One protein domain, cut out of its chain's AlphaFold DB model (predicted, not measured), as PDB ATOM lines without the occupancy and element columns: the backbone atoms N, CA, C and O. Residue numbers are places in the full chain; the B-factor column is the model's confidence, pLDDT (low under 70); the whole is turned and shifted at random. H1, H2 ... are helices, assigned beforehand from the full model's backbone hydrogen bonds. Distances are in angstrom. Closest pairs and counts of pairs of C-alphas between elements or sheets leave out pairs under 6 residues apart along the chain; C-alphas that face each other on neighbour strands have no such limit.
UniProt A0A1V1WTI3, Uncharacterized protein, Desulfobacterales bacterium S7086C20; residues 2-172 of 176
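AT A GLANCE: This is residues 2 to 172 of the 176 residues of an uncharacterized protein of Desulfobacterales bacterium S7086C20 (UniProt A0A1V1WTI3). One long helix, H6, is the spine of a loose, V-shaped model: the helical hairpin H4 and H5 makes the other limb, meeting H6 near its first residues, while H7 folds back along the far part of H6 and H10 lies side by side with H7. The short helices H2 and H3 pack near the base of the V, and residues 2 to 12 of H1 stick out there. The printed part has 171 residues with ten named helices, H1 to H10 in chain order, and no named strand; the class is all helix. It is loose, with a radius of gyration of the C-alphas of 19.6 A and spans of 58 by 52 by 33 A.

IN THESE COORDINATES: Find C-alpha 88 at (-21.742, 14.554, 86.546); from there H6, residues 88 to 120, runs 46.7 A to C-alpha 120 at (-59.359, 28.853, 110.152). Before it come H1, residues 2 to 16, 22.0 A; H2, residues 19 to 27; H3, residues 31 to 37; H4, residues 40 to 57, 26.2 A; and H5, residues 63 to 83, 31.0 A. After it come H7, residues 126 to 136, 15.8 A; H8, residues 138 to 142; H9, residues 144 to 147; and H10, residues 150 to 170, 30.5 A, ending at C-alpha 170 (-63.368, 15.883, 96.412).

HOW THE PARTS SIT: Start at the hub, H6, which touches six helices. H6 and H7 form a hairpin at a shallow tilt of 20 degrees, opposite ways; their closest C-alphas, Ala 107 and Gly 133, are 3.9 A apart. H10 touches H7 at 11 degrees, opposite ways, closest at the C-alphas of Pro 128 and Gly 168, 5.2 A, but H10 and H6 are apart. Residues 40 to 41 of H4 touch H6 at a steep tilt of 57 degrees, with the C-alphas of Phe 40 and Ala 92 closest at 5.6 A. H4 and H5 form a hairpin at 15 degrees, closest at the C-alphas of Ala 41 and Pro 80, 4.7 A. H3 touches H6 at the C-alphas of Ser 35 and Phe 89, 5.2 A, and H2 touches it at those of Val 25 and Ala 93, 6.1 A. Four pairs only just touch, each with 3 pairs of C-alphas within 8 A: H1 and H6, through Leu 16 alone of H1, whose C-alpha is 6.2 A from that of Gln 90, the closest pair; H6 and H8, closest at the C-alphas of Gly 104 and Pro 138, 5.8 A; H2 and H9, closest at those of Gln 24 and Thr 147, 6.1 A; and H2 and H10, which touch only at their ends, closest at those of Thr 27 and Gln 150, 6.4 A. Every O i to N i+4 pair is within hydrogen-bond range in H2, H4 and H7, but 10 of 11 in H1, 2 of 3 in H3, 13 of 17 in H5, 27 of 29 in H6, 15 of 17 in H10 and 0 of 1 in H8, where 2 of 2 O i to N i+3 pairs are; H9 is too short for an i+4 pair.

THE WHOLE: Look at Asp 3 and Gln 170 for the C-alphas farthest apart, 59.9 A. The printed part has no cut, and its links between helices are tight. Mean pLDDT of the printed part is 84.9; residues 2 to 15 and residue 61 are under 70.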
ATOM      1  N   GLU A   2      -6.570  34.995  98.283       55.81
ATOM      2  CA  GLU A   2      -6.863  33.888  97.350       55.81
ATOM      3  C   GLU A   2      -6.733  32.484  97.965       55.81
ATOM      4  O   GLU A   2      -7.637  31.671  97.793       55.81
ATOM      5  N   ASP A   3      -5.699  32.216  98.768       54.97
ATOM      6  CA  ASP A   3      -5.478  30.865  99.323       54.97
ATOM      7  C   ASP A   3      -6.609  30.386 100.244       54.97
ATOM      8  O   ASP A   3      -7.007  29.223 100.200       54.97
ATOM      9  N   ARG A   4      -7.227  31.301 101.009       52.59
ATOM     10  CA  ARG A   4      -8.393  30.969 101.850       52.59
ATOM     11  C   ARG A   4      -9.649  30.682 101.023       52.59
ATOM     12  O   ARG A   4     -10.499  29.908 101.457       52.59
ATOM     13  N   ALA A   5      -9.788  31.303  99.849       55.53
ATOM     14  CA  ALA A   5     -10.911  31.048  98.946       55.53
ATOM     15  C   ALA A   5     -10.765  29.689  98.242       55.53
ATOM     16  O   ALA A   5     -11.752  28.972  98.077       55.53
ATOM     17  N   ILE A   6      -9.534  29.306  97.890       58.62
ATOM     18  CA  ILE A   6      -9.216  27.993  97.310       58.62
ATOM     19  C   ILE A   6      -9.452  26.881  98.340       58.62
ATOM     20  O   ILE A   6     -10.096  25.881  98.015       58.62
ATOM     21  N   GLU A   7      -9.017  27.069  99.590       55.19
ATOM     22  CA  GLU A   7      -9.309  26.119 100.668       55.19
ATOM     23  C   GLU A   7     -10.813  26.006 100.936       55.19
ATOM     24  O   GLU A   7     -11.343  24.898 100.930       55.19
ATOM     25  N   SER A   8     -11.529  27.125 101.088       56.59
ATOM     26  CA  SER A   8     -12.986  27.133 101.315       56.59
ATOM     27  C   SER A   8     -13.762  26.388 100.218       56.59
ATOM     28  O   SER A   8     -14.640  25.571 100.510       56.59
ATOM     29  N   ASN A   9     -13.386  26.593  98.952       57.72
ATOM     30  CA  ASN A   9     -13.973  25.863  97.832       57.72
ATOM     31  C   ASN A   9     -13.719  24.356  97.950       57.72
ATOM     32  O   ASN A   9     -14.648  23.566  97.780       57.72
ATOM     33  N   LYS A  10     -12.499  23.946  98.312       57.53
ATOM     34  CA  LYS A  10     -12.134  22.533  98.472       57.53
ATOM     35  C   LYS A  10     -12.998  21.825  99.526       57.53
ATOM     36  O   LYS A  10     -13.547  20.766  99.243       57.53
ATOM     37  N   TRP A  11     -13.239  22.461 100.677       55.22
ATOM     38  CA  TRP A  11     -14.118  21.926 101.730       55.22
ATOM     39  C   TRP A  11     -15.570  21.720 101.268       55.22
ATOM     40  O   TRP A  11     -16.216  20.742 101.660       55.22
ATOM     41  N   CYS A  12     -16.092  22.625 100.435       59.16
ATOM     42  CA  CYS A  12     -17.455  22.532  99.913       59.16
ATOM     43  C   CYS A  12     -17.603  21.364  98.918       59.16
ATOM     44  O   CYS A  12     -18.574  20.606  98.985       59.16
ATOM     45  N   PHE A  13     -16.604  21.162  98.049       61.84
ATOM     46  CA  PHE A  13     -16.607  20.076  97.062       61.84
ATOM     47  C   PHE A  13     -16.318  18.703  97.679       61.84
ATOM     48  O   PHE A  13     -17.008  17.741  97.340       61.84
ATOM     49  N   ASP A  14     -15.425  18.616  98.665       67.44
ATOM     50  CA  ASP A  14     -15.178  17.374  99.416       67.44
ATOM     51  C   ASP A  14     -16.437  16.914 100.183       67.44
ATOM     52  O   ASP A  14     -16.683  15.719 100.379       67.44
ATOM     53  N   GLY A  15     -17.297  17.861 100.579       69.56
ATOM     54  CA  GLY A  15     -18.605  17.579 101.169       69.56
ATOM     55  C   GLY A  15     -19.558  16.823 100.233       69.56
ATOM     56  O   GLY A  15     -20.319  15.969 100.701       69.56
ATOM     57  N   LEU A  16     -19.489  17.091  98.923       76.81
ATOM     58  CA  LEU A  16     -20.341  16.457  97.913       76.81
ATOM     59  C   LEU A  16     -19.914  15.020  97.595       76.81
ATOM     60  O   LEU A  16     -20.736  14.225  97.146       76.81
ATOM     61  N   GLU A  17     -18.663  14.652  97.867       78.06
ATOM     62  CA  GLU A  17     -18.123  13.318  97.568       78.06
ATOM     63  C   GLU A  17     -18.232  12.329  98.732       78.06
ATOM     64  O   GLU A  17     -17.796  11.179  98.636       78.06
ATOM     65  N   ARG A  18     -18.872  12.734  99.836       83.94
ATOM     66  CA  ARG A  18     -19.003  11.878 101.016       83.94
ATOM     67  C   ARG A  18     -19.712  10.549 100.682       83.94
ATOM     68  O   ARG A  18     -20.760  10.555 100.027       83.94
ATOM     69  N   PRO A  19     -19.239   9.401 101.219       83.81
ATOM     70  CA  PRO A  19     -19.786   8.079 100.891       83.81
ATOM     71  C   PRO A  19     -21.285   7.925 101.165       83.81
ATOM     72  O   PRO A  19     -21.976   7.181 100.469       83.81
ATOM     73  N   TRP A  20     -21.802   8.611 102.187       84.25
ATOM     74  CA  TRP A  20     -23.225   8.575 102.522       84.25
ATOM     75  C   TRP A  20     -24.079   9.276 101.452       84.25
ATOM     76  O   TRP A  20     -25.097   8.720 101.045       84.25
ATOM     77  N   LEU A  21     -23.640  10.438 100.949       85.75
ATOM     78  CA  LEU A  21     -24.357  11.214  99.936       85.75
ATOM     79  C   LEU A  21     -24.317  10.502  98.588       85.75
ATOM     80  O   LEU A  21     -25.334  10.401  97.909       85.75
ATOM     81  N   ARG A  22     -23.168   9.909  98.242       87.50
ATOM     82  CA  ARG A  22     -23.059   9.072  97.045       87.50
ATOM     83  C   ARG A  22     -24.068   7.930  97.054       87.50
ATOM     84  O   ARG A  22     -24.805   7.767  96.085       87.50
ATOM     85  N   ARG A  23     -24.184   7.202  98.169       86.81
ATOM     86  CA  ARG A  23     -25.193   6.136  98.305       86.81
ATOM     87  C   ARG A  23     -26.620   6.669  98.169       86.81
ATOM     88  O   ARG A  23     -27.440   6.010  97.537       86.81
ATOM     89  N   GLN A  24     -26.923   7.834  98.737       86.50
ATOM     90  CA  GLN A  24     -28.248   8.457  98.637       86.50
ATOM     91  C   GLN A  24     -28.603   8.798  97.183       86.50
ATOM     92  O   GLN A  24     -29.645   8.389  96.680       86.50
ATOM     93  N   VAL A  25     -27.704   9.475  96.469       87.31
ATOM     94  CA  VAL A  25     -27.925   9.872  95.072       87.31
ATOM     95  C   VAL A  25     -28.054   8.644  94.168       87.31
ATOM     96  O   VAL A  25     -28.994   8.559  93.380       87.31
ATOM     97  N   GLU A  26     -27.165   7.659  94.311       87.88
ATOM     98  CA  GLU A  26     -27.135   6.468  93.452       87.88
ATOM     99  C   GLU A  26     -28.319   5.515  93.663       87.88
ATOM    100  O   GLU A  26     -28.704   4.807  92.729       87.88
ATOM    101  N   THR A  27     -28.885   5.462  94.873       86.31
ATOM    102  CA  THR A  27     -30.041   4.602  95.198       86.31
ATOM    103  C   THR A  27     -31.387   5.290  94.975       86.31
ATOM    104  O   THR A  27     -32.438   4.645  95.062       86.31
ATOM    105  N   HIS A  28     -31.375   6.585  94.651       87.12
ATOM    106  CA  HIS A  28     -32.578   7.353  94.379       87.12
ATOM    107  C   HIS A  28     -33.217   6.955  93.041       87.12
ATOM    108  O   HIS A  28     -32.528   6.750  92.044       87.12
ATOM    109  N   LEU A  29     -34.554   6.930  92.996       86.25
ATOM    110  CA  LEU A  29     -35.322   6.512  91.815       86.25
ATOM    111  C   LEU A  29     -34.987   7.341  90.558       86.25
ATOM    112  O   LEU A  29     -34.772   6.776  89.495       86.25
ATOM    113  N   VAL A  30     -34.942   8.671  90.696       86.69
ATOM    114  CA  VAL A  30     -34.702   9.619  89.586       86.69
ATOM    115  C   VAL A  30     -33.221   9.999  89.443       86.69
ATOM    116  O   VAL A  30     -32.629   9.810  88.384       86.69
ATOM    117  N   PHE A  31     -32.591  10.500  90.513       86.25
ATOM    118  CA  PHE A  31     -31.192  10.942  90.478       86.25
ATOM    119  C   PHE A  31     -30.175   9.814  90.263       86.25
ATOM    120  O   PHE A  31     -29.121  10.077  89.689       86.25
ATOM    121  N   GLY A  32     -30.484   8.570  90.648       86.31
ATOM    122  CA  GLY A  32     -29.595   7.425  90.447       86.31
ATOM    123  C   GLY A  32     -29.287   7.189  88.966       86.31
ATOM    124  O   GLY A  32     -28.122   7.303  88.576       86.31
ATOM    125  N   PRO A  33     -30.301   6.936  88.116       87.94
ATOM    126  CA  PRO A  33     -30.120   6.847  86.669       87.94
ATOM    127  C   PRO A  33     -29.436   8.079  86.074       87.94
ATOM    128  O   PRO A  33     -28.450   7.925  85.358       87.94
ATOM    129  N   ILE A  34     -29.891   9.289  86.431       86.94
ATOM    130  CA  ILE A  34     -29.337  10.543  85.895       86.94
ATOM    131  C   ILE A  34     -27.841  10.649  86.195       86.94
ATOM    132  O   ILE A  34     -27.059  10.865  85.278       86.94
ATOM    133  N   SER A  35     -27.421  10.410  87.441       87.94
ATOM    134  CA  SER A  35     -26.010  10.498  87.846       87.94
ATOM    135  C   SER A  35     -25.073   9.591  87.035       87.94
ATOM    136  O   SER A  35     -23.879   9.879  86.940       87.94
ATOM    137  N   ARG A  36     -25.608   8.518  86.430       85.25
ATOM    138  CA  ARG A  36     -24.858   7.522  85.652       85.25
ATOM    139  C   ARG A  36     -24.894   7.781  84.148       85.25
ATOM    140  O   ARG A  36     -23.908   7.502  83.473       85.25
ATOM    141  N   THR A  37     -26.006   8.287  83.614       85.69
ATOM    142  CA  THR A  37     -26.235   8.342  82.161       85.69
ATOM    143  C   THR A  37     -26.071   9.738  81.569       85.69
ATOM    144  O   THR A  37     -25.435   9.880  80.524       85.69
ATOM    145  N   VAL A  38     -26.589  10.784  82.221       86.88
ATOM    146  CA  VAL A  38     -26.729  12.122  81.621       86.88
ATOM    147  C   VAL A  38     -26.268  13.205  82.593       86.88
ATOM    148  O   VAL A  38     -26.508  13.136  83.792       86.88
ATOM    149  N   SER A  39     -25.605  14.249  82.091       88.81
ATOM    150  CA  SER A  39     -25.267  15.401  82.936       88.81
ATOM    151  C   SER A  39     -26.550  16.102  83.382       88.81
ATOM    152  O   SER A  39     -27.295  16.604  82.541       88.81
ATOM    153  N   PHE A  40     -26.796  16.170  84.691       88.94
ATOM    154  CA  PHE A  40     -27.980  16.835  85.243       88.94
ATOM    155  C   PHE A  40     -28.095  18.292  84.766       88.94
ATOM    156  O   PHE A  40     -29.188  18.744  84.437       88.94
ATOM    157  N   ALA A  41     -26.967  18.997  84.629       90.50
ATOM    158  CA  ALA A  41     -26.941  20.365  84.119       90.50
ATOM    159  C   ALA A  41     -27.528  20.499  82.701       90.50
ATOM    160  O   ALA A  41     -28.250  21.455  82.446       90.50
ATOM    161  N   TRP A  42     -27.294  19.532  81.804       91.12
ATOM    162  CA  TRP A  42     -27.878  19.555  80.455       91.12
ATOM    163  C   TRP A  42     -29.400  19.425  80.490       91.12
ATOM    164  O   TRP A  42     -30.082  20.143  79.768       91.12
ATOM    165  N   LEU A  43     -29.940  18.569  81.364       90.06
ATOM    166  CA  LEU A  43     -31.390  18.420  81.522       90.06
ATOM    167  C   LEU A  43     -32.030  19.732  81.987       90.06
ATOM    168  O   LEU A  43     -33.006  20.187  81.393       90.06
ATOM    169  N   VAL A  44     -31.454  20.365  83.013       90.38
ATOM    170  CA  VAL A  44     -31.958  21.648  83.530       90.38
ATOM    171  C   VAL A  44     -31.810  22.751  82.483       90.38
ATOM    172  O   VAL A  44     -32.743  23.525  82.297       90.38
ATOM    173  N   LEU A  45     -30.691  22.790  81.752       92.56
ATOM    174  CA  LEU A  45     -30.456  23.773  80.696       92.56
ATOM    175  C   LEU A  45     -31.482  23.646  79.562       92.56
ATOM    176  O   LEU A  45     -32.050  24.653  79.149       92.56
ATOM    177  N   CYS A  46     -31.762  22.427  79.091       92.88
ATOM    178  CA  CYS A  46     -32.788  22.187  78.074       92.88
ATOM    179  C   CYS A  46     -34.168  22.670  78.543       92.88
ATOM    180  O   CYS A  46     -34.852  23.369  77.796       92.88
ATOM    181  N   CYS A  47     -34.554  22.360  79.786       91.06
ATOM    182  CA  CYS A  47     -35.809  22.838  80.369       91.06
ATOM    183  C   CYS A  47     -35.843  24.369  80.504       91.06
ATOM    184  O   CYS A  47     -36.852  24.986  80.171       91.06
ATOM    185  N   GLY A  48     -34.748  24.987  80.955       91.00
ATOM    186  CA  GLY A  48     -34.628  26.439  81.095       91.00
ATOM    187  C   GLY A  48     -34.749  27.159  79.754       91.00
ATOM    188  O   GLY A  48     -35.539  28.093  79.625       91.00
ATOM    189  N   ILE A  49     -34.044  26.674  78.727       92.69
ATOM    190  CA  ILE A  49     -34.143  27.197  77.357       92.69
ATOM    191  C   ILE A  49     -35.585  27.065  76.855       92.69
ATOM    192  O   ILE A  49     -36.176  28.065  76.452       92.69
ATOM    193  N   ALA A  50     -36.187  25.876  76.941       92.81
ATOM    194  CA  ALA A  50     -37.571  25.664  76.519       92.81
ATOM    195  C   ALA A  50     -38.553  26.601  77.246       92.81
ATOM    196  O   ALA A  50     -39.447  27.168  76.618       92.81
ATOM    197  N   ALA A  51     -38.358  26.832  78.548       89.69
ATOM    198  CA  ALA A  51     -39.191  27.733  79.336       89.69
ATOM    199  C   ALA A  51     -39.055  29.203  78.906       89.69
ATOM    200  O   ALA A  51     -40.064  29.918  78.911       89.69
ATOM    201  N   VAL A  52     -37.846  29.657  78.552       90.19
ATOM    202  CA  VAL A  52     -37.599  31.006  78.012       90.19
ATOM    203  C   VAL A  52     -38.260  31.157  76.644       90.19
ATOM    204  O   VAL A  52     -38.991  32.125  76.432       90.19
ATOM    205  N   PHE A  53     -38.075  30.179  75.752       91.44
ATOM    206  CA  PHE A  53     -38.741  30.140  74.447       91.44
ATOM    207  C   PHE A  53     -40.263  30.215  74.606       91.44
ATOM    208  O   PHE A  53     -40.899  31.079  74.011       91.44
ATOM    209  N   TYR A  54     -40.846  29.396  75.479       90.56
ATOM    210  CA  TYR A  54     -42.283  29.429  75.743       90.56
ATOM    211  C   TYR A  54     -42.775  30.824  76.171       90.56
ATOM    212  O   TYR A  54     -43.766  31.315  75.634       90.56
ATOM    213  N   THR A  55     -42.069  31.511  77.079       87.50
ATOM    214  CA  THR A  55     -42.446  32.886  77.465       87.50
ATOM    215  C   THR A  55     -42.335  33.855  76.300       87.50
ATOM    216  O   THR A  55     -43.209  34.701  76.129       87.50
ATOM    217  N   LEU A  56     -41.270  33.755  75.500       86.88
ATOM    218  CA  LEU A  56     -41.048  34.640  74.356       86.88
ATOM    219  C   LEU A  56     -42.183  34.538  73.333       86.88
ATOM    220  O   LEU A  56     -42.620  35.570  72.819       86.88
ATOM    221  N   PHE A  57     -42.699  33.333  73.097       87.88
ATOM    222  CA  PHE A  57     -43.765  33.079  72.124       87.88
ATOM    223  C   PHE A  57     -45.185  33.157  72.696       87.88
ATOM    224  O   PHE A  57     -46.139  33.201  71.927       87.88
ATOM    225  N   SER A  58     -45.349  33.244  74.018       84.19
ATOM    226  CA  SER A  58     -46.660  33.484  74.622       84.19
ATOM    227  C   SER A  58     -47.144  34.906  74.306       84.19
ATOM    228  O   SER A  58     -46.451  35.900  74.575       84.19
ATOM    229  N   THR A  59     -48.327  34.993  73.699       75.38
ATOM    230  CA  THR A  59     -49.012  36.235  73.305       75.38
ATOM    231  C   THR A  59     -49.874  36.829  74.414       75.38
ATOM    232  O   THR A  59     -50.255  37.990  74.333       75.38
ATOM    233  N   ASP A  60     -50.137  36.065  75.473       75.62
ATOM    234  CA  ASP A  60     -51.213  36.356  76.427       75.62
ATOM    235  C   ASP A  60     -50.780  37.265  77.590       75.62
ATOM    236  O   ASP A  60     -51.514  37.445  78.560       75.62
ATOM    237  N   MET A  61     -49.572  37.841  77.532       69.88
ATOM    238  CA  MET A  61     -48.982  38.594  78.642       69.88
ATOM    239  C   MET A  61     -48.575  40.015  78.258       69.88
ATOM    240  O   MET A  61     -47.908  40.242  77.250       69.88
ATOM    241  N   PHE A  62     -48.902  40.969  79.136       79.94
ATOM    242  CA  PHE A  62     -48.430  42.351  79.057       79.94
ATOM    243  C   PHE A  62     -46.896  42.421  78.999       79.94
ATOM    244  O   PHE A  62     -46.195  41.746  79.760       79.94
ATOM    245  N   SER A  63     -46.370  43.305  78.149       77.75
ATOM    246  CA  SER A  63     -44.940  43.388  77.817       77.75
ATOM    247  C   SER A  63     -44.013  43.553  79.032       77.75
ATOM    248  O   SER A  63     -42.933  42.969  79.054       77.75
ATOM    249  N   GLY A  64     -44.431  44.288  80.071       77.31
ATOM    250  CA  GLY A  64     -43.638  44.467  81.299       77.31
ATOM    251  C   GLY A  64     -43.528  43.199  82.159       77.31
ATOM    252  O   GLY A  64     -42.440  42.844  82.607       77.31
ATOM    253  N   LEU A  65     -44.634  42.464  82.325       82.31
ATOM    254  CA  LEU A  65     -44.658  41.174  83.032       82.31
ATOM    255  C   LEU A  65     -43.841  40.115  82.283       82.31
ATOM    256  O   LEU A  65     -43.142  39.309  82.898       82.31
ATOM    257  N   LYS A  66     -43.875  40.164  80.948       83.44
ATOM    258  CA  LYS A  66     -43.115  39.267  80.076       83.44
ATOM    259  C   LYS A  66     -41.602  39.395  80.291       83.44
ATOM    260  O   LYS A  66     -40.923  38.378  80.399       83.44
ATOM    261  N   ILE A  67     -41.078  40.619  80.420       85.06
ATOM    262  CA  ILE A  67     -39.649  40.856  80.699       85.06
ATOM    263  C   ILE A  67     -39.261  40.278  82.063       85.06
ATOM    264  O   ILE A  67     -38.277  39.545  82.152       85.06
ATOM    265  N   GLY A  68     -40.053  40.548  83.107       86.75
ATOM    266  CA  GLY A  68     -39.790  40.022  84.451       86.75
ATOM    267  C   GLY A  68     -39.717  38.492  84.481       86.75
ATOM    268  O   GLY A  68     -38.784  37.927  85.048       86.75
ATOM    269  N   GLN A  69     -40.638  37.814  83.793       86.12
ATOM    270  CA  GLN A  69     -40.624  36.351  83.699       86.12
ATOM    271  C   GLN A  69     -39.448  35.797  82.892       86.12
ATOM    272  O   GLN A  69     -38.956  34.714  83.199       86.12
ATOM    273  N   ILE A  70     -38.995  36.495  81.846       86.94
ATOM    274  CA  ILE A  70     -37.796  36.082  81.106       86.94
ATOM    275  C   ILE A  70     -36.573  36.171  82.019       86.94
ATOM    276  O   ILE A  70     -35.794  35.222  82.066       86.94
ATOM    277  N   VAL A  71     -36.428  37.264  82.775       88.69
ATOM    278  CA  VAL A  71     -35.315  37.449  83.721       88.69
ATOM    279  C   VAL A  71     -35.303  36.354  84.789       88.69
ATOM    280  O   VAL A  71     -34.254  35.758  85.025       88.69
ATOM    281  N   ASP A  72     -36.457  36.032  85.372       87.00
ATOM    282  CA  ASP A  72     -36.583  34.934  86.339       87.00
ATOM    283  C   ASP A  72     -36.160  33.585  85.726       87.00
ATOM    284  O   ASP A  72     -35.349  32.838  86.280       87.00
ATOM    285  N   LYS A  73     -36.604  33.308  84.495       87.00
ATOM    286  CA  LYS A  73     -36.265  32.070  83.778       87.00
ATOM    287  C   LYS A  73     -34.803  31.983  83.341       87.00
ATOM    288  O   LYS A  73     -34.285  30.873  83.212       87.00
ATOM    289  N   LEU A  74     -34.106  33.108  83.158       88.94
ATOM    290  CA  LEU A  74     -32.673  33.111  82.841       88.94
ATOM    291  C   LEU A  74     -31.826  32.500  83.962       88.94
ATOM    292  O   LEU A  74     -30.769  31.938  83.673       88.94
ATOM    293  N   ILE A  75     -32.294  32.512  85.214       87.94
ATOM    294  CA  ILE A  75     -31.620  31.813  86.321       87.94
ATOM    295  C   ILE A  75     -31.494  30.315  86.000       87.94
ATOM    296  O   ILE A  75     -30.420  29.733  86.163       87.94
ATOM    297  N   PHE A  76     -32.545  29.711  85.439       86.88
ATOM    298  CA  PHE A  76     -32.558  28.307  85.007       86.88
ATOM    299  C   PHE A  76     -31.712  28.029  83.756       86.88
ATOM    300  O   PHE A  76     -31.575  26.875  83.364       86.88
ATOM    301  N   VAL A  77     -31.116  29.055  83.144       89.69
ATOM    302  CA  VAL A  77     -30.136  28.924  82.057       89.69
ATOM    303  C   VAL A  77     -28.720  29.135  82.598       89.69
ATOM    304  O   VAL A  77     -27.835  28.312  82.373       89.69
ATOM    305  N   ILE A  78     -28.505  30.198  83.376       90.75
ATOM    306  CA  ILE A  78     -27.185  30.580  83.894       90.75
ATOM    307  C   ILE A  78     -26.668  29.556  84.913       90.75
ATOM    308  O   ILE A  78     -25.520  29.117  84.820       90.75
ATOM    309  N   VAL A  79     -27.504  29.139  85.869       89.56
ATOM    310  CA  VAL A  79     -27.109  28.191  86.924       89.56
ATOM    311  C   VAL A  79     -26.622  26.855  86.345       89.56
ATOM    312  O   VAL A  79     -25.527  26.424  86.717       89.56
ATOM    313  N   PRO A  80     -27.338  26.189  85.417       89.12
ATOM    314  CA  PRO A  80     -26.824  24.961  84.824       89.12
ATOM    315  C   PRO A  80     -25.565  25.154  83.973       89.12
ATOM    316  O   PRO A  80     -24.719  24.261  83.983       89.12
ATOM    317  N   ILE A  81     -25.365  26.302  83.314       91.31
ATOM    318  CA  ILE A  81     -24.090  26.595  82.626       91.31
ATOM    319  C   ILE A  81     -22.923  26.581  83.620       91.31
ATOM    320  O   ILE A  81     -21.872  26.005  83.337       91.31
ATOM    321  N   LEU A  82     -23.107  27.162  84.809       90.19
ATOM    322  CA  LEU A  82     -22.102  27.092  85.872       90.19
ATOM    323  C   LEU A  82     -21.917  25.656  86.384       90.19
ATOM    324  O   LEU A  82     -20.784  25.239  86.623       90.19
ATOM    325  N   LEU A  83     -23.002  24.879  86.489       89.75
ATOM    326  CA  LEU A  83     -22.946  23.480  86.919       89.75
ATOM    327  C   LEU A  83     -22.181  22.569  85.949       89.75
ATOM    328  O   LEU A  83     -21.602  21.578  86.396       89.75
ATOM    329  N   LEU A  84     -22.129  22.895  84.652       90.94
ATOM    330  CA  LEU A  84     -21.373  22.118  83.658       90.94
ATOM    331  C   LEU A  84     -19.867  22.051  83.955       90.94
ATOM    332  O   LEU A  84     -19.200  21.144  83.462       90.94
ATOM    333  N   LYS A  85     -19.336  22.956  84.787       89.38
ATOM    334  CA  LYS A  85     -17.935  22.923  85.238       89.38
ATOM    335  C   LYS A  85     -17.642  21.793  86.233       89.38
ATOM    336  O   LYS A  85     -16.476  21.498  86.475       89.38
ATOM    337  N   PHE A  86     -18.670  21.164  86.804       86.56
ATOM    338  CA  PHE A  86     -18.525  20.105  87.803       86.56
ATOM    339  C   PHE A  86     -18.703  18.702  87.206       86.56
ATOM    340  O   PHE A  86     -19.421  18.535  86.217       86.56
ATOM    341  N   PRO A  87     -18.129  17.656  87.830       89.69
ATOM    342  CA  PRO A  87     -18.401  16.264  87.488       89.69
ATOM    343  C   PRO A  87     -19.897  15.919  87.532       89.69
ATOM    344  O   PRO A  87     -20.637  16.398  88.392       89.69
ATOM    345  N   LYS A  88     -20.335  14.998  86.661       89.06
ATOM    346  CA  LYS A  88     -21.742  14.554  86.546       89.06
ATOM    347  C   LYS A  88     -22.372  14.174  87.889       89.06
ATOM    348  O   LYS A  88     -23.513  14.535  88.167       89.06
ATOM    349  N   PHE A  89     -21.615  13.472  88.729       88.81
ATOM    350  CA  PHE A  89     -22.068  13.075  90.057       88.81
ATOM    351  C   PHE A  89     -22.329  14.284  90.965       88.81
ATOM    352  O   PHE A  89     -23.391  14.360  91.576       88.81
ATOM    353  N   GLN A  90     -21.407  15.251  91.015       88.31
ATOM    354  CA  GLN A  90     -21.568  16.461  91.826       88.31
ATOM    355  C   GLN A  90     -22.781  17.279  91.358       88.31
ATOM    356  O   GLN A  90     -23.558  17.747  92.186       88.31
ATOM    357  N   GLN A  91     -23.022  17.362  90.045       90.88
ATOM    358  CA  GLN A  91     -24.232  17.999  89.508       90.88
ATOM    359  C   GLN A  91     -25.516  17.308  89.997       90.88
ATOM    360  O   GLN A  91     -26.453  17.977  90.431       90.88
ATOM    361  N   ALA A  92     -25.562  15.973  89.951       89.50
ATOM    362  CA  ALA A  92     -26.710  15.204  90.430       89.50
ATOM    363  C   ALA A  92     -26.888  15.308  91.955       89.50
ATOM    364  O   ALA A  92     -28.020  15.372  92.428       89.50
ATOM    365  N   ALA A  93     -25.794  15.371  92.718       90.19
ATOM    366  CA  ALA A  93     -25.822  15.577  94.162       90.19
ATOM    367  C   ALA A  93     -26.384  16.957  94.530       90.19
ATOM    368  O   ALA A  93     -27.269  17.041  95.378       90.19
ATOM    369  N   ILE A  94     -25.950  18.022  93.848       90.75
ATOM    370  CA  ILE A  94     -26.509  19.370  94.028       90.75
ATOM    371  C   ILE A  94     -28.003  19.370  93.687       90.75
ATOM    372  O   ILE A  94     -28.812  19.830  94.490       90.75
ATOM    373  N   GLY A  95     -28.385  18.791  92.544       90.31
ATOM    374  CA  GLY A  95     -29.791  18.667  92.147       90.31
ATOM    375  C   GLY A  95     -30.640  17.915  93.173       90.31
ATOM    376  O   GLY A  95     -31.754  18.338  93.494       90.31
ATOM    377  N   TRP A  96     -30.097  16.838  93.741       90.75
ATOM    378  CA  TRP A  96     -30.740  16.080  94.808       90.75
ATOM    379  C   TRP A  96     -30.919  16.929  96.073       90.75
ATOM    380  O   TRP A  96     -32.036  16.999  96.582       90.75
ATOM    381  N   ILE A  97     -29.874  17.629  96.539       89.81
ATOM    382  CA  ILE A  97     -29.939  18.501  97.727       89.81
ATOM    383  C   ILE A  97     -31.002  19.584  97.537       89.81
ATOM    384  O   ILE A  97     -31.877  19.738  98.390       89.81
ATOM    385  N   VAL A  98     -30.955  20.293  96.405       90.62
ATOM    386  CA  VAL A  98     -31.919  21.351  96.073       90.62
ATOM    387  C   VAL A  98     -33.336  20.787  96.081       90.62
ATOM    388  O   VAL A  98     -34.208  21.330  96.747       90.62
ATOM    389  N   THR A  99     -33.555  19.638  95.439       89.81
ATOM    390  CA  THR A  99     -34.878  18.999  95.395       89.81
ATOM    391  C   THR A  99     -35.378  18.618  96.786       89.81
ATOM    392  O   THR A  99     -36.540  18.862  97.099       89.81
ATOM    393  N   LYS A 100     -34.527  18.047  97.648       89.06
ATOM    394  CA  LYS A 100     -34.917  17.692  99.024       89.06
ATOM    395  C   LYS A 100     -35.243  18.918  99.861       89.06
ATOM    396  O   LYS A 100     -36.226  18.891 100.598       89.06
ATOM    397  N   PHE A 101     -34.455  19.981  99.733       89.75
ATOM    398  CA  PHE A 101     -34.699  21.223 100.451       89.75
ATOM    399  C   PHE A 101     -35.996  21.893  99.985       89.75
ATOM    400  O   PHE A 101     -36.852  22.205 100.809       89.75
ATOM    401  N   SER A 102     -36.190  22.034  98.671       90.94
ATOM    402  CA  SER A 102     -37.407  22.610  98.093       90.94
ATOM    403  C   SER A 102     -38.651  21.801  98.451       90.94
ATOM    404  O   SER A 102     -39.634  22.380  98.907       90.94
ATOM    405  N   LEU A 103     -38.613  20.470  98.317       89.62
ATOM    406  CA  LEU A 103     -39.735  19.611  98.712       89.62
ATOM    407  C   LEU A 103     -39.999  19.670 100.216       89.62
ATOM    408  O   LEU A 103     -41.157  19.705 100.614       89.62
ATOM    409  N   GLY A 104     -38.955  19.722 101.047       91.00
ATOM    410  CA  GLY A 104     -39.104  19.898 102.489       91.00
ATOM    411  C   GLY A 104     -39.769  21.222 102.852       91.00
ATOM    412  O   GLY A 104     -40.680  21.238 103.675       91.00
ATOM    413  N   LEU A 105     -39.375  22.319 102.201       92.56
ATOM    414  CA  LEU A 105     -39.983  23.630 102.412       92.56
ATOM    415  C   LEU A 105     -41.449  23.649 101.959       92.56
ATOM    416  O   LEU A 105     -42.312  24.104 102.704       92.56
ATOM    417  N   ILE A 106     -41.743  23.109 100.773       91.38
ATOM    418  CA  ILE A 106     -43.116  22.996 100.263       91.38
ATOM    419  C   ILE A 106     -43.959  22.143 101.216       91.38
ATOM    420  O   ILE A 106     -45.038  22.566 101.616       91.38
ATOM    421  N   ALA A 107     -43.452  20.988 101.647       91.06
ATOM    422  CA  ALA A 107     -44.124  20.127 102.612       91.06
ATOM    423  C   ALA A 107     -44.453  20.868 103.918       91.06
ATOM    424  O   ALA A 107     -45.581  20.779 104.402       91.06
ATOM    425  N   LEU A 108     -43.515  21.656 104.450       91.69
ATOM    426  CA  LEU A 108     -43.752  22.486 105.633       91.69
ATOM    427  C   LEU A 108     -44.824  23.552 105.393       91.69
ATOM    428  O   LEU A 108     -45.676  23.750 106.257       91.69
ATOM    429  N   LEU A 109     -44.827  24.210 104.231       90.94
ATOM    430  CA  LEU A 109     -45.861  25.187 103.875       90.94
ATOM    431  C   LEU A 109     -47.245  24.536 103.765       90.94
ATOM    432  O   LEU A 109     -48.222  25.102 104.248       90.94
ATOM    433  N   PHE A 110     -47.330  23.330 103.201       88.31
ATOM    434  CA  PHE A 110     -48.573  22.559 103.142       88.31
ATOM    435  C   PHE A 110     -49.063  22.157 104.541       88.31
ATOM    436  O   PHE A 110     -50.239  22.329 104.867       88.31
ATOM    437  N   MET A 111     -48.150  21.685 105.398       90.81
ATOM    438  CA  MET A 111     -48.468  21.299 106.775       90.81
ATOM    439  C   MET A 111     -48.871  22.474 107.656       90.81
ATOM    440  O   MET A 111     -49.681  22.276 108.552       90.81
ATOM    441  N   THR A 112     -48.292  23.655 107.456       89.00
ATOM    442  CA  THR A 112     -48.500  24.809 108.339       89.00
ATOM    443  C   THR A 112     -49.441  25.812 107.697       89.00
ATOM    444  O   THR A 112     -50.597  25.893 108.080       89.00
ATOM    445  N   VAL A 113     -48.976  26.549 106.693       88.19
ATOM    446  CA  VAL A 113     -49.706  27.661 106.086       88.19
ATOM    447  C   VAL A 113     -50.996  27.183 105.426       88.19
ATOM    448  O   VAL A 113     -52.059  27.703 105.748       88.19
ATOM    449  N   ALA A 114     -50.931  26.185 104.541       82.50
ATOM    450  CA  ALA A 114     -52.118  25.735 103.816       82.50
ATOM    451  C   ALA A 114     -53.136  25.076 104.757       82.50
ATOM    452  O   ALA A 114     -54.302  25.462 104.758       82.50
ATOM    453  N   SER A 115     -52.702  24.142 105.609       85.44
ATOM    454  CA  SER A 115     -53.615  23.464 106.536       85.44
ATOM    455  C   SER A 115     -54.235  24.423 107.565       85.44
ATOM    456  O   SER A 115     -55.444  24.376 107.774       85.44
ATOM    457  N   LEU A 116     -53.457  25.334 108.170       87.31
ATOM    458  CA  LEU A 116     -53.963  26.265 109.183       87.31
ATOM    459  C   LEU A 116     -54.912  27.287 108.566       87.31
ATOM    460  O   LEU A 116     -55.961  27.559 109.145       87.31
ATOM    461  N   LEU A 117     -54.586  27.833 107.389       85.81
ATOM    462  CA  LEU A 117     -55.484  28.758 106.696       85.81
ATOM    463  C   LEU A 117     -56.798  28.076 106.313       85.81
ATOM    464  O   LEU A 117     -57.855  28.676 106.506       85.81
ATOM    465  N   SER A 118     -56.747  26.836 105.822       84.25
ATOM    466  CA  SER A 118     -57.946  26.056 105.517       84.25
ATOM    467  C   SER A 118     -58.760  25.753 106.782       84.25
ATOM    468  O   SER A 118     -59.972  25.943 106.768       84.25
ATOM    469  N   LEU A 119     -58.122  25.383 107.902       87.44
ATOM    470  CA  LEU A 119     -58.807  25.159 109.187       87.44
ATOM    471  C   LEU A 119     -59.501  26.424 109.699       87.44
ATOM    472  O   LEU A 119     -60.675  26.375 110.057       87.44
ATOM    473  N   VAL A 120     -58.803  27.564 109.701       87.88
ATOM    474  CA  VAL A 120     -59.359  28.853 110.152       87.88
ATOM    475  C   VAL A 120     -60.528  29.291 109.267       87.88
ATOM    476  O   VAL A 120     -61.491  29.872 109.761       87.88
ATOM    477  N   LYS A 121     -60.472  28.989 107.967       85.31
ATOM    478  CA  LYS A 121     -61.551  29.279 107.013       85.31
ATOM    479  C   LYS A 121     -62.655  28.215 106.986       85.31
ATOM    480  O   LYS A 121     -63.595  28.368 106.213       85.31
ATOM    481  N   GLY A 122     -62.551  27.147 107.784       81.25
ATOM    482  CA  GLY A 122     -63.508  26.035 107.786       81.25
ATOM    483  C   GLY A 122     -63.554  25.248 106.470       81.25
ATOM    484  O   GLY A 122     -64.582  24.656 106.147       81.25
ATOM    485  N   GLN A 123     -62.474  25.266 105.689       86.00
ATOM    486  CA  GLN A 123     -62.379  24.574 104.406       86.00
ATOM    487  C   GLN A 123     -62.041  23.093 104.603       86.00
ATOM    488  O   GLN A 123     -61.222  22.715 105.446       86.00
ATOM    489  N   SER A 124     -62.665  22.237 103.795       84.44
ATOM    490  CA  SER A 124     -62.524  20.777 103.869       84.44
ATOM    491  C   SER A 124     -61.183  20.253 103.333       84.44
ATOM    492  O   SER A 124     -60.853  19.084 103.536       84.44
ATOM    493  N   ASP A 125     -60.378  21.101 102.690       84.62
ATOM    494  CA  ASP A 125     -59.079  20.752 102.108       84.62
ATOM    495  C   ASP A 125     -57.919  20.791 103.118       84.62
ATOM    496  O   ASP A 125     -56.807  20.361 102.803       84.62
ATOM    497  N   ALA A 126     -58.170  21.229 104.355       86.69
ATOM    498  CA  ALA A 126     -57.134  21.360 105.375       86.69
ATOM    499  C   ALA A 126     -56.419  20.037 105.692       86.69
ATOM    500  O   ALA A 126     -55.192  19.990 105.806       86.69
ATOM    501  N   LEU A 127     -57.195  18.954 105.804       88.44
ATOM    502  CA  LEU A 127     -56.682  17.616 106.084       88.44
ATOM    503  C   LEU A 127     -55.886  17.053 104.887       88.44
ATOM    504  O   LEU A 127     -54.749  16.631 105.104       88.44
ATOM    505  N   PRO A 128     -56.394  17.086 103.637       89.31
ATOM    506  CA  PRO A 128     -55.591  16.770 102.456       89.31
ATOM    507  C   PRO A 128     -54.276  17.559 102.370       89.31
ATOM    508  O   PRO A 128     -53.222  16.953 102.167       89.31
ATOM    509  N   ASN A 129     -54.310  18.880 102.592       88.62
ATOM    510  CA  ASN A 129     -53.120  19.738 102.569       88.62
ATOM    511  C   ASN A 129     -52.085  19.290 103.615       88.62
ATOM    512  O   ASN A 129     -50.904  19.121 103.299       88.62
ATOM    513  N   PHE A 130     -52.529  19.026 104.847       91.44
ATOM    514  CA  PHE A 130     -51.664  18.526 105.912       91.44
ATOM    515  C   PHE A 130     -51.041  17.166 105.566       91.44
ATOM    516  O   PHE A 130     -49.827  16.989 105.697       91.44
ATOM    517  N   LEU A 131     -51.849  16.215 105.086       91.75
ATOM    518  CA  LEU A 131     -51.398  14.862 104.756       91.75
ATOM    519  C   LEU A 131     -50.381  14.849 103.609       91.75
ATOM    520  O   LEU A 131     -49.387  14.125 103.703       91.75
ATOM    521  N   VAL A 132     -50.573  15.664 102.564       91.50
ATOM    522  CA  VAL A 132     -49.571  15.812 101.491       91.50
ATOM    523  C   VAL A 132     -48.239  16.274 102.064       91.50
ATOM    524  O   VAL A 132     -47.200  15.683 101.758       91.50
ATOM    525  N   GLY A 133     -48.263  17.288 102.927       89.94
ATOM    526  CA  GLY A 133     -47.048  17.788 103.551       89.94
ATOM    527  C   GLY A 133     -46.349  16.734 104.420       89.94
ATOM    528  O   GLY A 133     -45.142  16.532 104.284       89.94
ATOM    529  N   VAL A 134     -47.092  15.969 105.226       91.38
ATOM    530  CA  VAL A 134     -46.523  14.877 106.042       91.38
ATOM    531  C   VAL A 134     -45.885  13.788 105.174       91.38
ATOM    532  O   VAL A 134     -44.768  13.353 105.458       91.38
ATOM    533  N   ILE A 135     -46.564  13.358 104.105       92.06
ATOM    534  CA  ILE A 135     -46.065  12.308 103.204       92.06
ATOM    535  C   ILE A 135     -44.742  12.732 102.558       92.06
ATOM    536  O   ILE A 135     -43.808  11.927 102.477       92.06
ATOM    537  N   TRP A 136     -44.645  13.985 102.109       90.25
ATOM    538  CA  TRP A 136     -43.493  14.489 101.356       90.25
ATOM    539  C   TRP A 136     -42.358  15.057 102.211       90.25
ATOM    540  O   TRP A 136     -41.294  15.368 101.670       90.25
ATOM    541  N   LEU A 137     -42.517  15.114 103.535       89.88
ATOM    542  CA  LEU A 137     -41.469  15.572 104.440       89.88
ATOM    543  C   LEU A 137     -40.211  14.671 104.331       89.88
ATOM    544  O   LEU A 137     -40.298  13.450 104.518       89.88
ATOM    545  N   PRO A 138     -39.011  15.225 104.052       82.31
ATOM    546  CA  PRO A 138     -37.811  14.430 103.766       82.31
ATOM    547  C   PRO A 138     -37.166  13.761 104.998       82.31
ATOM    548  O   PRO A 138     -36.149  13.088 104.857       82.31
ATOM    549  N   GLY A 139     -37.747  13.879 106.199       81.88
ATOM    550  CA  GLY A 139     -37.117  13.481 107.469       81.88
ATOM    551  C   GLY A 139     -36.595  12.036 107.527       81.88
ATOM    552  O   GLY A 139     -35.447  11.808 107.902       81.88
ATOM    553  N   PHE A 140     -37.390  11.052 107.096       80.44
ATOM    554  CA  PHE A 140     -37.008   9.632 107.181       80.44
ATOM    555  C   PHE A 140     -35.829   9.235 106.280       80.44
ATOM    556  O   PHE A 140     -35.213   8.188 106.483       80.44
ATOM    557  N   GLU A 141     -35.493  10.051 105.282       76.31
ATOM    558  CA  GLU A 141     -34.449   9.734 104.304       76.31
ATOM    559  C   GLU A 141     -33.038   9.951 104.841       76.31
ATOM    560  O   GLU A 141     -32.095   9.349 104.324       76.31
ATOM    561  N   PHE A 142     -32.896  10.747 105.900       78.31
ATOM    562  CA  PHE A 142     -31.621  10.989 106.570       78.31
ATOM    563  C   PHE A 142     -31.221   9.848 107.517       78.31
ATOM    564  O   PHE A 142     -30.100   9.831 108.022       78.31
ATOM    565  N   ILE A 143     -32.097   8.857 107.727       82.81
ATOM    566  CA  ILE A 143     -31.802   7.676 108.544       82.81
ATOM    567  C   ILE A 143     -30.939   6.695 107.722       82.81
ATOM    568  O   ILE A 143     -31.394   6.183 106.688       82.81
ATOM    569  N   PRO A 144     -29.714   6.345 108.173       76.69
ATOM    570  CA  PRO A 144     -28.805   5.476 107.415       76.69
ATOM    571  C   PRO A 144     -29.402   4.106 107.054       76.69
ATOM    572  O   PRO A 144     -29.176   3.594 105.957       76.69
ATOM    573  N   ALA A 145     -30.219   3.529 107.944       82.06
ATOM    574  CA  ALA A 145     -30.896   2.249 107.717       82.06
ATOM    575  C   ALA A 145     -31.927   2.306 106.570       82.06
ATOM    576  O   ALA A 145     -32.126   1.322 105.855       82.06
ATOM    577  N   VAL A 146     -32.549   3.470 106.363       81.06
ATOM    578  CA  VAL A 146     -33.580   3.700 105.338       81.06
ATOM    579  C   VAL A 146     -32.957   4.069 103.991       81.06
ATOM    580  O   VAL A 146     -33.562   3.827 102.949       81.06
ATOM    581  N   THR A 147     -31.710   4.555 103.983       78.25
ATOM    582  CA  THR A 147     -30.990   4.970 102.766       78.25
ATOM    583  C   THR A 147     -30.997   3.882 101.684       78.25
ATOM    584  O   THR A 147     -31.267   4.155 100.521       78.25
ATOM    585  N   ARG A 148     -30.789   2.611 102.061       79.06
ATOM    586  CA  ARG A 148     -30.780   1.483 101.107       79.06
ATOM    587  C   ARG A 148     -32.142   1.212 100.459       79.06
ATOM    588  O   ARG A 148     -32.211   0.522  99.447       79.06
ATOM    589  N   LYS A 149     -33.224   1.721 101.051       85.31
ATOM    590  CA  LYS A 149     -34.610   1.520 100.617       85.31
ATOM    591  C   LYS A 149     -35.236   2.803 100.061       85.31
ATOM    592  O   LYS A 149     -36.454   2.854  99.908       85.31
ATOM    593  N   GLN A 150     -34.439   3.819  99.718       82.31
ATOM    594  CA  GLN A 150     -34.957   5.107  99.242       82.31
ATOM    595  C   GLN A 150     -35.892   4.995  98.046       82.31
ATOM    596  O   GLN A 150     -36.941   5.633  98.036       82.31
ATOM    597  N   ARG A 151     -35.571   4.127  97.081       84.81
ATOM    598  CA  ARG A 151     -36.455   3.848  95.946       84.81
ATOM    599  C   ARG A 151     -37.863   3.431  96.388       84.81
ATOM    600  O   ARG A 151     -38.842   3.932  95.846       84.81
ATOM    601  N   TYR A 152     -37.965   2.544  97.378       88.69
ATOM    602  CA  TYR A 152     -39.248   2.079  97.908       88.69
ATOM    603  C   TYR A 152     -39.968   3.165  98.694       88.69
ATOM    604  O   TYR A 152     -41.183   3.266  98.604       88.69
ATOM    605  N   LEU A 153     -39.230   4.006  99.418       87.56
ATOM    606  CA  LEU A 153     -39.810   5.129 100.146       87.56
ATOM    607  C   LEU A 153     -40.402   6.173  99.189       87.56
ATOM    608  O   LEU A 153     -41.519   6.634  99.405       87.56
ATOM    609  N   SER A 154     -39.712   6.487  98.087       85.94
ATOM    610  CA  SER A 154     -40.263   7.342  97.029       85.94
ATOM    611  C   SER A 154     -41.525   6.740  96.403       85.94
ATOM    612  O   SER A 154     -42.511   7.450  96.234       85.94
ATOM    613  N   LEU A 155     -41.526   5.436  96.107       88.94
ATOM    614  CA  LEU A 155     -42.710   4.750  95.578       88.94
ATOM    615  C   LEU A 155     -43.871   4.751  96.578       88.94
ATOM    616  O   LEU A 155     -44.994   5.064  96.200       88.94
ATOM    617  N   ALA A 156     -43.599   4.469  97.853       90.75
ATOM    618  CA  ALA A 156     -44.598   4.510  98.912       90.75
ATOM    619  C   ALA A 156     -45.227   5.904  99.026       90.75
ATOM    620  O   ALA A 156     -46.444   6.008  99.108       90.75
ATOM    621  N   ARG A 157     -44.427   6.977  98.949       90.62
ATOM    622  CA  ARG A 157     -44.954   8.349  98.935       90.62
ATOM    623  C   ARG A 157     -45.862   8.618  97.746       90.62
ATOM    624  O   ARG A 157     -46.923   9.201  97.935       90.62
ATOM    625  N   ILE A 158     -45.473   8.188  96.545       90.44
ATOM    626  CA  ILE A 158     -46.305   8.351  95.346       90.44
ATOM    627  C   ILE A 158     -47.636   7.622  95.539       90.44
ATOM    628  O   ILE A 158     -48.688   8.230  95.371       90.44
ATOM    629  N   ILE A 159     -47.594   6.359  95.973       93.75
ATOM    630  CA  ILE A 159     -48.792   5.541  96.204       93.75
ATOM    631  C   ILE A 159     -49.690   6.168  97.275       93.75
ATOM    632  O   ILE A 159     -50.891   6.285  97.061       93.75
ATOM    633  N   LEU A 160     -49.122   6.617  98.398       92.88
ATOM    634  CA  LEU A 160     -49.865   7.275  99.478       92.88
ATOM    635  C   LEU A 160     -50.411   8.648  99.071       92.88
ATOM    636  O   LEU A 160     -51.428   9.078  99.608       92.88
ATOM    637  N   SER A 161     -49.773   9.333  98.119       92.25
ATOM    638  CA  SER A 161     -50.250  10.629  97.627       92.25
ATOM    639  C   SER A 161     -51.523  10.494  96.793       92.25
ATOM    640  O   SER A 161     -52.346  11.397  96.832       92.25
ATOM    641  N   ILE A 162     -51.727   9.378  96.083       92.31
ATOM    642  CA  ILE A 162     -52.908   9.157  95.226       92.31
ATOM    643  C   ILE A 162     -54.237   9.324  95.993       92.31
ATOM    644  O   ILE A 162     -55.046  10.156  95.580       92.31
ATOM    645  N   PRO A 163     -54.497   8.603  97.105       92.25
ATOM    646  CA  PRO A 163     -55.750   8.762  97.841       92.25
ATOM    647  C   PRO A 163     -55.879  10.145  98.488       92.25
ATOM    648  O   PRO A 163     -56.973  10.697  98.526       92.25
ATOM    649  N   VAL A 164     -54.780  10.745  98.957       90.69
ATOM    650  CA  VAL A 164     -54.816  12.095  99.549       90.69
ATOM    651  C   VAL A 164     -55.183  13.141  98.503       90.69
ATOM    652  O   VAL A 164     -56.000  14.020  98.765       90.69
ATOM    653  N   VAL A 165     -54.628  13.015  97.299       89.00
ATOM    654  CA  VAL A 165     -54.970  13.867  96.162       89.00
ATOM    655  C   VAL A 165     -56.436  13.703  95.781       89.00
ATOM    656  O   VAL A 165     -57.121  14.698  95.564       89.00
ATOM    657  N   TYR A 166     -56.942  12.471  95.761       90.19
ATOM    658  CA  TYR A 166     -58.358  12.210  95.514       90.19
ATOM    659  C   TYR A 166     -59.265  12.904  96.545       90.19
ATOM    660  O   TYR A 166     -60.218  13.581  96.159       90.19
ATOM    661  N   LEU A 167     -58.931  12.821  97.838       88.12
ATOM    662  CA  LEU A 167     -59.641  13.546  98.902       88.12
ATOM    663  C   LEU A 167     -59.556  15.070  98.719       88.12
ATOM    664  O   LEU A 167     -60.550  15.773  98.897       88.12
ATOM    665  N   GLY A 168     -58.389  15.582  98.322       86.50
ATOM    666  CA  GLY A 168     -58.189  16.995  98.004       86.50
ATOM    667  C   GLY A 168     -59.072  17.465  96.847       86.50
ATOM    668  O   GLY A 168     -59.690  18.520  96.937       86.50
ATOM    669  N   ILE A 169     -59.229  16.665  95.791       87.88
ATOM    670  CA  ILE A 169     -60.126  16.986  94.667       87.88
ATOM    671  C   ILE A 169     -61.590  16.971  95.113       87.88
ATOM    672  O   ILE A 169     -62.340  17.889  94.785       87.88
ATOM    673  N   GLN A 170     -61.998  15.968  95.898       86.31
ATOM    674  CA  GLN A 170     -63.368  15.883  96.412       86.31
ATOM    675  C   GLN A 170     -63.756  17.066  97.310       86.31
ATOM    676  O   GLN A 170     -64.937  17.390  97.404       86.31
ATOM    677  N   SER A 171     -62.782  17.750  97.922       83.69
ATOM    678  CA  SER A 171     -63.026  18.979  98.689       83.69
ATOM    679  C   SER A 171     -63.567  20.140  97.835       83.69
ATOM    680  O   SER A 171     -64.118  21.093  98.381       83.69
ATOM    681  N   GLY A 172     -63.413  20.086  96.504       80.62
ATOM    682  CA  GLY A 172     -63.848  21.128  95.566       80.62
ATOM    683  C   GLY A 172     -62.916  22.346  95.477       80.62
ATOM    684  O   GLY A 172     -63.142  23.230  94.646       80.62
TER     685      GLY A 172